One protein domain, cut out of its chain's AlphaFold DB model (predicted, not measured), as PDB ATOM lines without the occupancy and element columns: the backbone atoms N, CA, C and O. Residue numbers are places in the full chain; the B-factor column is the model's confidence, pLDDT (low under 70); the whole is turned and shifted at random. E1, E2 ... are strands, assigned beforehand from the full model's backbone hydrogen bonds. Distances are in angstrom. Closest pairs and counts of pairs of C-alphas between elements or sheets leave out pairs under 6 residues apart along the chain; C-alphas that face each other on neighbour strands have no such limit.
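Overview. This is residues 193 to 246 of the 251 residues of the protein "zf-HC2 domain-containing protein" of Sphaerochaeta sp (UniProt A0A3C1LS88). Two small antiparallel sheets, E1 E2 E3 E4 and E5 E6 E7, meet at a corner where E4 runs on into E5 past Gly 220. After E7 the last printed stretch, residues 239 to 246, folds back to the first sheet, where residues 244 to 245 pair with residues 194 to 195 of E1, antiparallel. The printed part has 54 residues with seven named strands, E1 to E7 in chain order, and no named helix; its class is all strand, though under half of the residues, 24 of 54, are in named elements. The whole is compact, with a radius of gyration of the C-alphas of 9.9 A, and spans 28 by 20 by 15 A.

Along the chain. In the larger sheet, E1 is residues 193 to 196, 10.6 A long, and begins at C-alpha 193 at (6.545, 5.229, -16.594). E2 is residues 201 to 204, 9.9 A long; E3 is residues 208 to 210, 6.4 A; E4 is residues 216 to 219, 7.4 A. In the smaller sheet, E5 is residues 221 to 223, 7.1 A, with C-alpha 221 at (-2.712, 1.290, -12.152). E6 is residues 229 to 231, 7.0 A, and E7 is residues 236 to 238, 5.8 A, ending at C-alpha 238 at (-6.759, 8.860, -17.735).

Arrangement. E1 E2 E3 E4 is a meander, each strand the antiparallel neighbour of the one before, with E1 and E4 as edge strands. From edge to edge its strands' lines turn by 56 degrees and the way across it by 47 degrees. In the hairpin E1 and E2, N 203 and O 194 are 2.8 A apart, within hydrogen-bond range. In the hairpin E2 and E3, N 202 and O 210 are 2.8 A apart; in the hairpin E3 and E4, N 209 and O 218 are 2.9 A apart. Residues 194 to 195 of E1 also pair with residues 244 to 245, antiparallel. E4 runs on into E5 across a break of 1 residue, at 71 degrees, and the two meet only through their link. The closest C-alphas of E3 and E5, those of Leu 208 and Leu 221, are 6.3 A apart. E5 E6 E7 is a second meander, with N 230 and O 222 2.8 A apart in the hairpin E5 and E6, and N 237 and O 229 2.8 A apart in the hairpin E6 and E7. E1 and E7 are only just apart, closest 8.5 A.

Size, cuts and confidence. The C-alphas of Glu 213 and Glu 225, the two farthest apart, are 28.6 A from each other, while those of Ile 193 and Val 246, the first and last printed, are 5.3 A apart. The printed part has no cut, and the six links between named strands are tight. The mean pLDDT of the printed part is 78.7, and no printed residue is under 70.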
ATOM      1  N   ILE A 193       7.047   5.641 -15.274       80.44
ATOM      2  CA  ILE A 193       6.545   5.229 -16.594       80.44
ATOM      3  C   ILE A 193       5.601   6.269 -17.197       80.44
ATOM      4  O   ILE A 193       5.592   6.452 -18.408       80.44
ATOM      5  N   ALA A 194       4.869   7.023 -16.375       78.38
ATOM      6  CA  ALA A 194       4.014   8.103 -16.855       78.38
ATOM      7  C   ALA A 194       3.885   9.228 -15.829       78.38
ATOM      8  O   ALA A 194       3.983   9.017 -14.619       78.38
ATOM      9  N   LYS A 195       3.639  10.438 -16.319       80.81
ATOM     10  CA  LYS A 195       3.366  11.631 -15.527       80.81
ATOM     11  C   LYS A 195       2.102  12.297 -16.050       80.81
ATOM     12  O   LYS A 195       1.946  12.493 -17.246       80.81
ATOM     13  N   ILE A 196       1.212  12.680 -15.147       82.62
ATOM     14  CA  ILE A 196       0.010  13.452 -15.464       82.62
ATOM     15  C   ILE A 196       0.337  14.921 -15.179       82.62
ATOM     16  O   ILE A 196       0.333  15.317 -14.009       82.62
ATOM     17  N   PRO A 197       0.650  15.752 -16.188       72.62
ATOM     18  CA  PRO A 197       1.110  17.124 -15.969       72.62
ATOM     19  C   PRO A 197       0.050  18.001 -15.294       72.62
ATOM     20  O   PRO A 197       0.392  18.806 -14.435       72.62
ATOM     21  N   ALA A 198      -1.235  17.800 -15.610       74.38
ATOM     22  CA  ALA A 198      -2.330  18.607 -15.063       74.38
ATOM     23  C   ALA A 198      -2.569  18.402 -13.555       74.38
ATOM     24  O   ALA A 198      -3.078  19.296 -12.884       74.38
ATOM     25  N   LYS A 199      -2.228  17.222 -13.020       73.81
ATOM     26  CA  LYS A 199      -2.451  16.852 -11.607       73.81
ATOM     27  C   LYS A 199      -1.158  16.576 -10.847       73.81
ATOM     28  O   LYS A 199      -1.193  16.308  -9.652       73.81
ATOM     29  N   GLU A 200      -0.029  16.643 -11.550       80.75
ATOM     30  CA  GLU A 200       1.317  16.444 -11.022       80.75
ATOM     31  C   GLU A 200       1.485  15.086 -10.324       80.75
ATOM     32  O   GLU A 200       2.206  14.938  -9.337       80.75
ATOM     33  N   ILE A 201       0.793  14.087 -10.875       82.69
ATOM     34  CA  ILE A 201       0.810  12.702 -10.423       82.69
ATOM     35  C   ILE A 201       1.841  11.946 -11.252       82.69
ATOM     36  O   ILE A 201       1.880  12.074 -12.475       82.69
ATOM     37  N   THR A 202       2.665  11.148 -10.587       82.44
ATOM     38  CA  THR A 202       3.670  10.294 -11.218       82.44
ATOM     39  C   THR A 202       3.276   8.841 -11.026       82.44
ATOM     40  O   THR A 202       2.958   8.439  -9.908       82.44
ATOM     41  N   ILE A 203       3.297   8.066 -12.104       82.25
ATOM     42  CA  ILE A 203       2.989   6.641 -12.098       82.25
ATOM     43  C   ILE A 203       4.268   5.862 -12.287       82.25
ATOM     44  O   ILE A 203       5.062   6.117 -13.200       82.25
ATOM     45  N   THR A 204       4.455   4.911 -11.391       81.81
ATOM     46  CA  THR A 204       5.623   4.054 -11.337       81.81
ATOM     47  C   THR A 204       5.303   2.652 -11.846       81.81
ATOM     48  O   THR A 204       4.150   2.225 -11.869       81.81
ATOM     49  N   SER A 205       6.336   1.932 -12.285       77.50
ATOM     50  CA  SER A 205       6.231   0.585 -12.870       77.50
ATOM     51  C   SER A 205       5.639  -0.480 -11.938       77.50
ATOM     52  O   SER A 205       5.275  -1.559 -12.389       77.50
ATOM     53  N   ASP A 206       5.556  -0.194 -10.642       76.12
ATOM     54  CA  ASP A 206       4.892  -1.007  -9.617       76.12
ATOM     55  C   ASP A 206       3.371  -0.750  -9.529       76.12
ATOM     56  O   ASP A 206       2.689  -1.317  -8.675       76.12
ATOM     57  N   GLY A 207       2.831   0.101 -10.406       76.06
ATOM     58  CA  GLY A 207       1.411   0.423 -10.488       76.06
ATOM     59  C   GLY A 207       0.916   1.370  -9.397       76.06
ATOM     60  O   GLY A 207      -0.284   1.404  -9.102       76.06
ATOM     61  N   LEU A 208       1.822   2.133  -8.778       80.94
ATOM     62  CA  LEU A 208       1.492   3.188  -7.822       80.94
ATOM     63  C   LEU A 208       1.420   4.552  -8.518       80.94
ATOM     64  O   LEU A 208       2.305   4.921  -9.287       80.94
ATOM     65  N   ALA A 209       0.400   5.342  -8.185       81.69
ATOM     66  CA  ALA A 209       0.357   6.771  -8.470       81.69
ATOM     67  C   ALA A 209       0.756   7.554  -7.221       81.69
ATOM     68  O   ALA A 209       0.173   7.367  -6.150       81.69
ATOM     69  N   LYS A 210       1.716   8.465  -7.365       83.88
ATOM     70  CA  LYS A 210       2.204   9.339  -6.293       83.88
ATOM     71  C   LYS A 210       1.986  10.802  -6.653       83.88
ATOM     72  O   LYS A 210       2.150  11.180  -7.812       83.88
ATOM     73  N   ASN A 211       1.634  11.626  -5.673       82.44
ATOM     74  CA  ASN A 211       1.633  13.081  -5.840       82.44
ATOM     75  C   ASN A 211       3.075  13.637  -5.815       82.44
ATOM     76  O   ASN A 211       4.038  12.903  -5.576       82.44
ATOM     77  N   LYS A 212       3.233  14.952  -6.002       78.88
ATOM     78  CA  LYS A 212       4.532  15.645  -5.890       78.88
ATOM     79  C   LYS A 212       5.275  15.443  -4.569       78.88
ATOM     80  O   LYS A 212       6.493  15.574  -4.538       78.88
ATOM     81  N   GLU A 213       4.552  15.168  -3.492       77.94
ATOM     82  CA  GLU A 213       5.103  14.975  -2.147       77.94
ATOM     83  C   GLU A 213       5.528  13.516  -1.904       77.94
ATOM     84  O   GLU A 213       6.070  13.195  -0.850       77.94
ATOM     85  N   GLY A 214       5.309  12.625  -2.881       73.12
ATOM     86  CA  GLY A 214       5.630  11.201  -2.791       73.12
ATOM     87  C   GLY A 214       4.547  10.352  -2.117       73.12
ATOM     88  O   GLY A 214       4.730   9.143  -1.969       73.12
ATOM     89  N   THR A 215       3.412  10.948  -1.747       76.94
ATOM     90  CA  THR A 215       2.271  10.255  -1.139       76.94
ATOM     91  C   THR A 215       1.521   9.449  -2.191       76.94
ATOM     92  O   THR A 215       1.203   9.961  -3.266       76.94
ATOM     93  N   ILE A 216       1.216   8.189  -1.873       80.38
ATOM     94  CA  ILE A 216       0.446   7.294  -2.741       80.38
ATOM     95  C   ILE A 216      -1.004   7.788  -2.795       80.38
ATOM     96  O   ILE A 216      -1.677   7.851  -1.769       80.38
ATOM     97  N   VAL A 217      -1.477   8.134  -3.991       80.06
ATOM     98  CA  VAL A 217      -2.848   8.610  -4.239       80.06
ATOM     99  C   VAL A 217      -3.738   7.541  -4.873       80.06
ATOM    100  O   VAL A 217      -4.955   7.612  -4.739       80.06
ATOM    101  N   ALA A 218      -3.148   6.543  -5.535       77.19
ATOM    102  CA  ALA A 218      -3.854   5.378  -6.065       77.19
ATOM    103  C   ALA A 218      -2.885   4.204  -6.292       77.19
ATOM    104  O   ALA A 218      -1.679   4.401  -6.456       77.19
ATOM    105  N   THR A 219      -3.420   2.984  -6.304       81.75
ATOM    106  CA  THR A 219      -2.674   1.723  -6.464       81.75
ATOM    107  C   THR A 219      -3.350   0.827  -7.499       81.75
ATOM    108  O   THR A 219      -4.569   0.895  -7.638       81.75
ATOM    109  N   GLY A 220      -2.599  -0.062  -8.152       77.12
ATOM    110  CA  GLY A 220      -3.159  -1.013  -9.123       77.12
ATOM    111  C   GLY A 220      -3.433  -0.390 -10.492       77.12
ATOM    112  O   GLY A 220      -4.369  -0.795 -11.178       77.12
ATOM    113  N   LEU A 221      -2.640   0.619 -10.860       80.00
ATOM    114  CA  LEU A 221      -2.712   1.290 -12.152       80.00
ATOM    115  C   LEU A 221      -1.740   0.649 -13.139       80.00
ATOM    116  O   LEU A 221      -0.613   0.317 -12.778       80.00
ATOM    117  N   LEU A 222      -2.161   0.500 -14.387       79.12
ATOM    118  CA  LEU A 222      -1.363  -0.054 -15.476       79.12
ATOM    119  C   LEU A 222      -1.426   0.892 -16.676       79.12
ATOM    120  O   LEU A 222      -2.367   1.675 -16.803       79.12
ATOM    121  N   LEU A 223      -0.417   0.834 -17.544       78.94
ATOM    122  CA  LEU A 223      -0.469   1.470 -18.860       78.94
ATOM    123  C   LEU A 223      -0.934   0.436 -19.882       78.94
ATOM    124  O   LEU A 223      -0.396  -0.673 -19.916       78.94
ATOM    125  N   ASP A 224      -1.932   0.789 -20.685       80.31
ATOM    126  CA  ASP A 224      -2.370  -0.033 -21.813       80.31
ATOM    127  C   ASP A 224      -1.505   0.208 -23.070       80.31
ATOM    128  O   ASP A 224      -0.602   1.047 -23.086       80.31
ATOM    129  N   GLU A 225      -1.789  -0.524 -24.150       79.56
ATOM    130  CA  GLU A 225      -1.073  -0.412 -25.434       79.56
ATOM    131  C   GLU A 225      -1.215   0.968 -26.106       79.56
ATOM    132  O   GLU A 225      -0.455   1.296 -27.017       79.56
ATOM    133  N   ASN A 226      -2.167   1.787 -25.654       79.38
ATOM    134  CA  ASN A 226      -2.440   3.126 -26.166       79.38
ATOM    135  C   ASN A 226      -1.889   4.227 -25.242       79.38
ATOM    136  O   ASN A 226      -2.276   5.387 -25.391       79.38
ATOM    137  N   ASN A 227      -1.005   3.882 -24.296       78.75
ATOM    138  CA  ASN A 227      -0.465   4.776 -23.268       78.75
ATOM    139  C   ASN A 227      -1.539   5.414 -22.365       78.75
ATOM    140  O   ASN A 227      -1.339   6.505 -21.832       78.75
ATOM    141  N   GLN A 228      -2.678   4.752 -22.174       81.94
ATOM    142  CA  GLN A 228      -3.717   5.182 -21.242       81.94
ATOM    143  C   GLN A 228      -3.481   4.563 -19.872       81.94
ATOM    144  O   GLN A 228      -3.014   3.430 -19.754       81.94
ATOM    145  N   ILE A 229      -3.840   5.294 -18.819       81.25
ATOM    146  CA  ILE A 229      -3.766   4.772 -17.456       81.25
ATOM    147  C   ILE A 229      -5.074   4.053 -17.163       81.25
ATOM    148  O   ILE A 229      -6.130   4.688 -17.078       81.25
ATOM    149  N   VAL A 230      -4.988   2.745 -16.967       81.31
ATOM    150  CA  VAL A 230      -6.123   1.872 -16.679       81.31
ATOM    151  C   VAL A 230      -6.026   1.289 -15.270       81.31
ATOM    152  O   VAL A 230      -4.935   1.060 -14.746       81.31
ATOM    153  N   ALA A 231      -7.170   1.051 -14.637       79.69
ATOM    154  CA  ALA A 231      -7.243   0.235 -13.430       79.69
ATOM    155  C   ALA A 231      -7.027  -1.250 -13.758       79.69
ATOM    156  O   ALA A 231      -7.115  -1.679 -14.910       79.69
ATOM    157  N   SER A 232      -6.799  -2.062 -12.726       72.38
ATOM    158  CA  SER A 232      -6.652  -3.518 -12.846       72.38
ATOM    159  C   SER A 232      -7.851  -4.232 -13.488       72.38
ATOM    160  O   SER A 232      -7.714  -5.369 -13.926       72.38
ATOM    161  N   ASP A 233      -9.022  -3.594 -13.517       75.06
ATOM    162  CA  ASP A 233     -10.240  -4.091 -14.165       75.06
ATOM    163  C   ASP A 233     -10.373  -3.663 -15.643       75.06
ATOM    164  O   ASP A 233     -11.357  -4.011 -16.295       75.06
ATOM    165  N   GLY A 234      -9.386  -2.937 -16.185       72.62
ATOM    166  CA  GLY A 234      -9.381  -2.418 -17.555       72.62
ATOM    167  C   GLY A 234     -10.111  -1.083 -17.730       72.62
ATOM    168  O   GLY A 234     -10.210  -0.591 -18.855       72.62
ATOM    169  N   THR A 235     -10.614  -0.470 -16.655       79.50
ATOM    170  CA  THR A 235     -11.271   0.843 -16.726       79.50
ATOM    171  C   THR A 235     -10.250   1.939 -17.009       79.50
ATOM    172  O   THR A 235      -9.290   2.097 -16.258       79.50
ATOM    173  N   VAL A 236     -10.477   2.742 -18.051       80.25
ATOM    174  CA  VAL A 236      -9.645   3.912 -18.371       80.25
ATOM    175  C   VAL A 236      -9.873   5.008 -17.332       80.25
ATOM    176  O   VAL A 236     -10.984   5.519 -17.190       80.25
ATOM    177  N   ILE A 237      -8.816   5.379 -16.610       81.44
ATOM    178  CA  ILE A 237      -8.837   6.442 -15.595       81.44
ATOM    179  C   ILE A 237      -8.321   7.755 -16.188       81.44
ATOM    180  O   ILE A 237      -8.869   8.817 -15.891       81.44
ATOM    181  N   PHE A 238      -7.297   7.691 -17.040       80.88
ATOM    182  CA  PHE A 238      -6.759   8.860 -17.735       80.88
ATOM    183  C   PHE A 238      -6.438   8.520 -19.188       80.88
ATOM    184  O   PHE A 238      -5.836   7.483 -19.474       80.88
ATOM    185  N   SER A 239      -6.830   9.419 -20.087       78.56
ATOM    186  CA  SER A 239      -6.606   9.287 -21.528       78.56
ATOM    187  C   SER A 239      -5.171   9.655 -21.914       78.56
ATOM    188  O   SER A 239      -4.521  10.450 -21.233       78.56
ATOM    189  N   ALA A 240      -4.706   9.146 -23.055       73.81
ATOM    190  CA  ALA A 240      -3.373   9.411 -23.598       73.81
ATOM    191  C   ALA A 240      -3.082  10.916 -23.775       73.81
ATOM    192  O   ALA A 240      -1.950  11.347 -23.596       73.81
ATOM    193  N   GLU A 241      -4.100  11.740 -24.048       76.31
ATOM    194  CA  GLU A 241      -3.958  13.204 -24.181       76.31
ATOM    195  C   GLU A 241      -3.613  13.911 -22.859       76.31
ATOM    196  O   GLU A 241      -3.034  14.997 -22.862       76.31
ATOM    197  N   GLU A 242      -3.950  13.301 -21.721       76.50
ATOM    198  CA  GLU A 242      -3.724  13.859 -20.382       76.50
ATOM    199  C   GLU A 242      -2.461  13.299 -19.715       76.50
ATOM    200  O   GLU A 242      -2.157  13.644 -18.567       76.50
ATOM    201  N   THR A 243      -1.727  12.427 -20.409       77.06
ATOM    202  CA  THR A 243      -0.606  11.671 -19.851       77.06
ATOM    203  C   THR A 243       0.648  11.859 -20.690       77.06
ATOM    204  O   THR A 243       0.633  11.798 -21.914       77.06
ATOM    205  N   GLU A 244       1.762  12.103 -20.016       80.31
ATOM    206  CA  GLU A 244       3.080  12.181 -20.625       80.31
ATOM    207  C   GLU A 244       3.861  10.933 -20.212       80.31
ATOM    208  O   GLU A 244       4.131  10.717 -19.029       80.31
ATOM    209  N   VAL A 245       4.206  10.080 -21.174       77.69
ATOM    210  CA  VAL A 245       5.030   8.894 -20.913       77.69
ATOM    211  C   VAL A 245       6.474   9.340 -20.739       77.69
ATOM    212  O   VAL A 245       7.091   9.881 -21.655       77.69
ATOM    213  N   VAL A 246       7.014   9.120 -19.544       74.44
ATOM    214  CA  VAL A 246       8.374   9.521 -19.178       74.44
ATOM    215  C   VAL A 246       9.154   8.252 -18.890       74.44
ATOM    216  O   VAL A 246       9.317   7.870 -17.739       74.44
TER     217      VAL A 246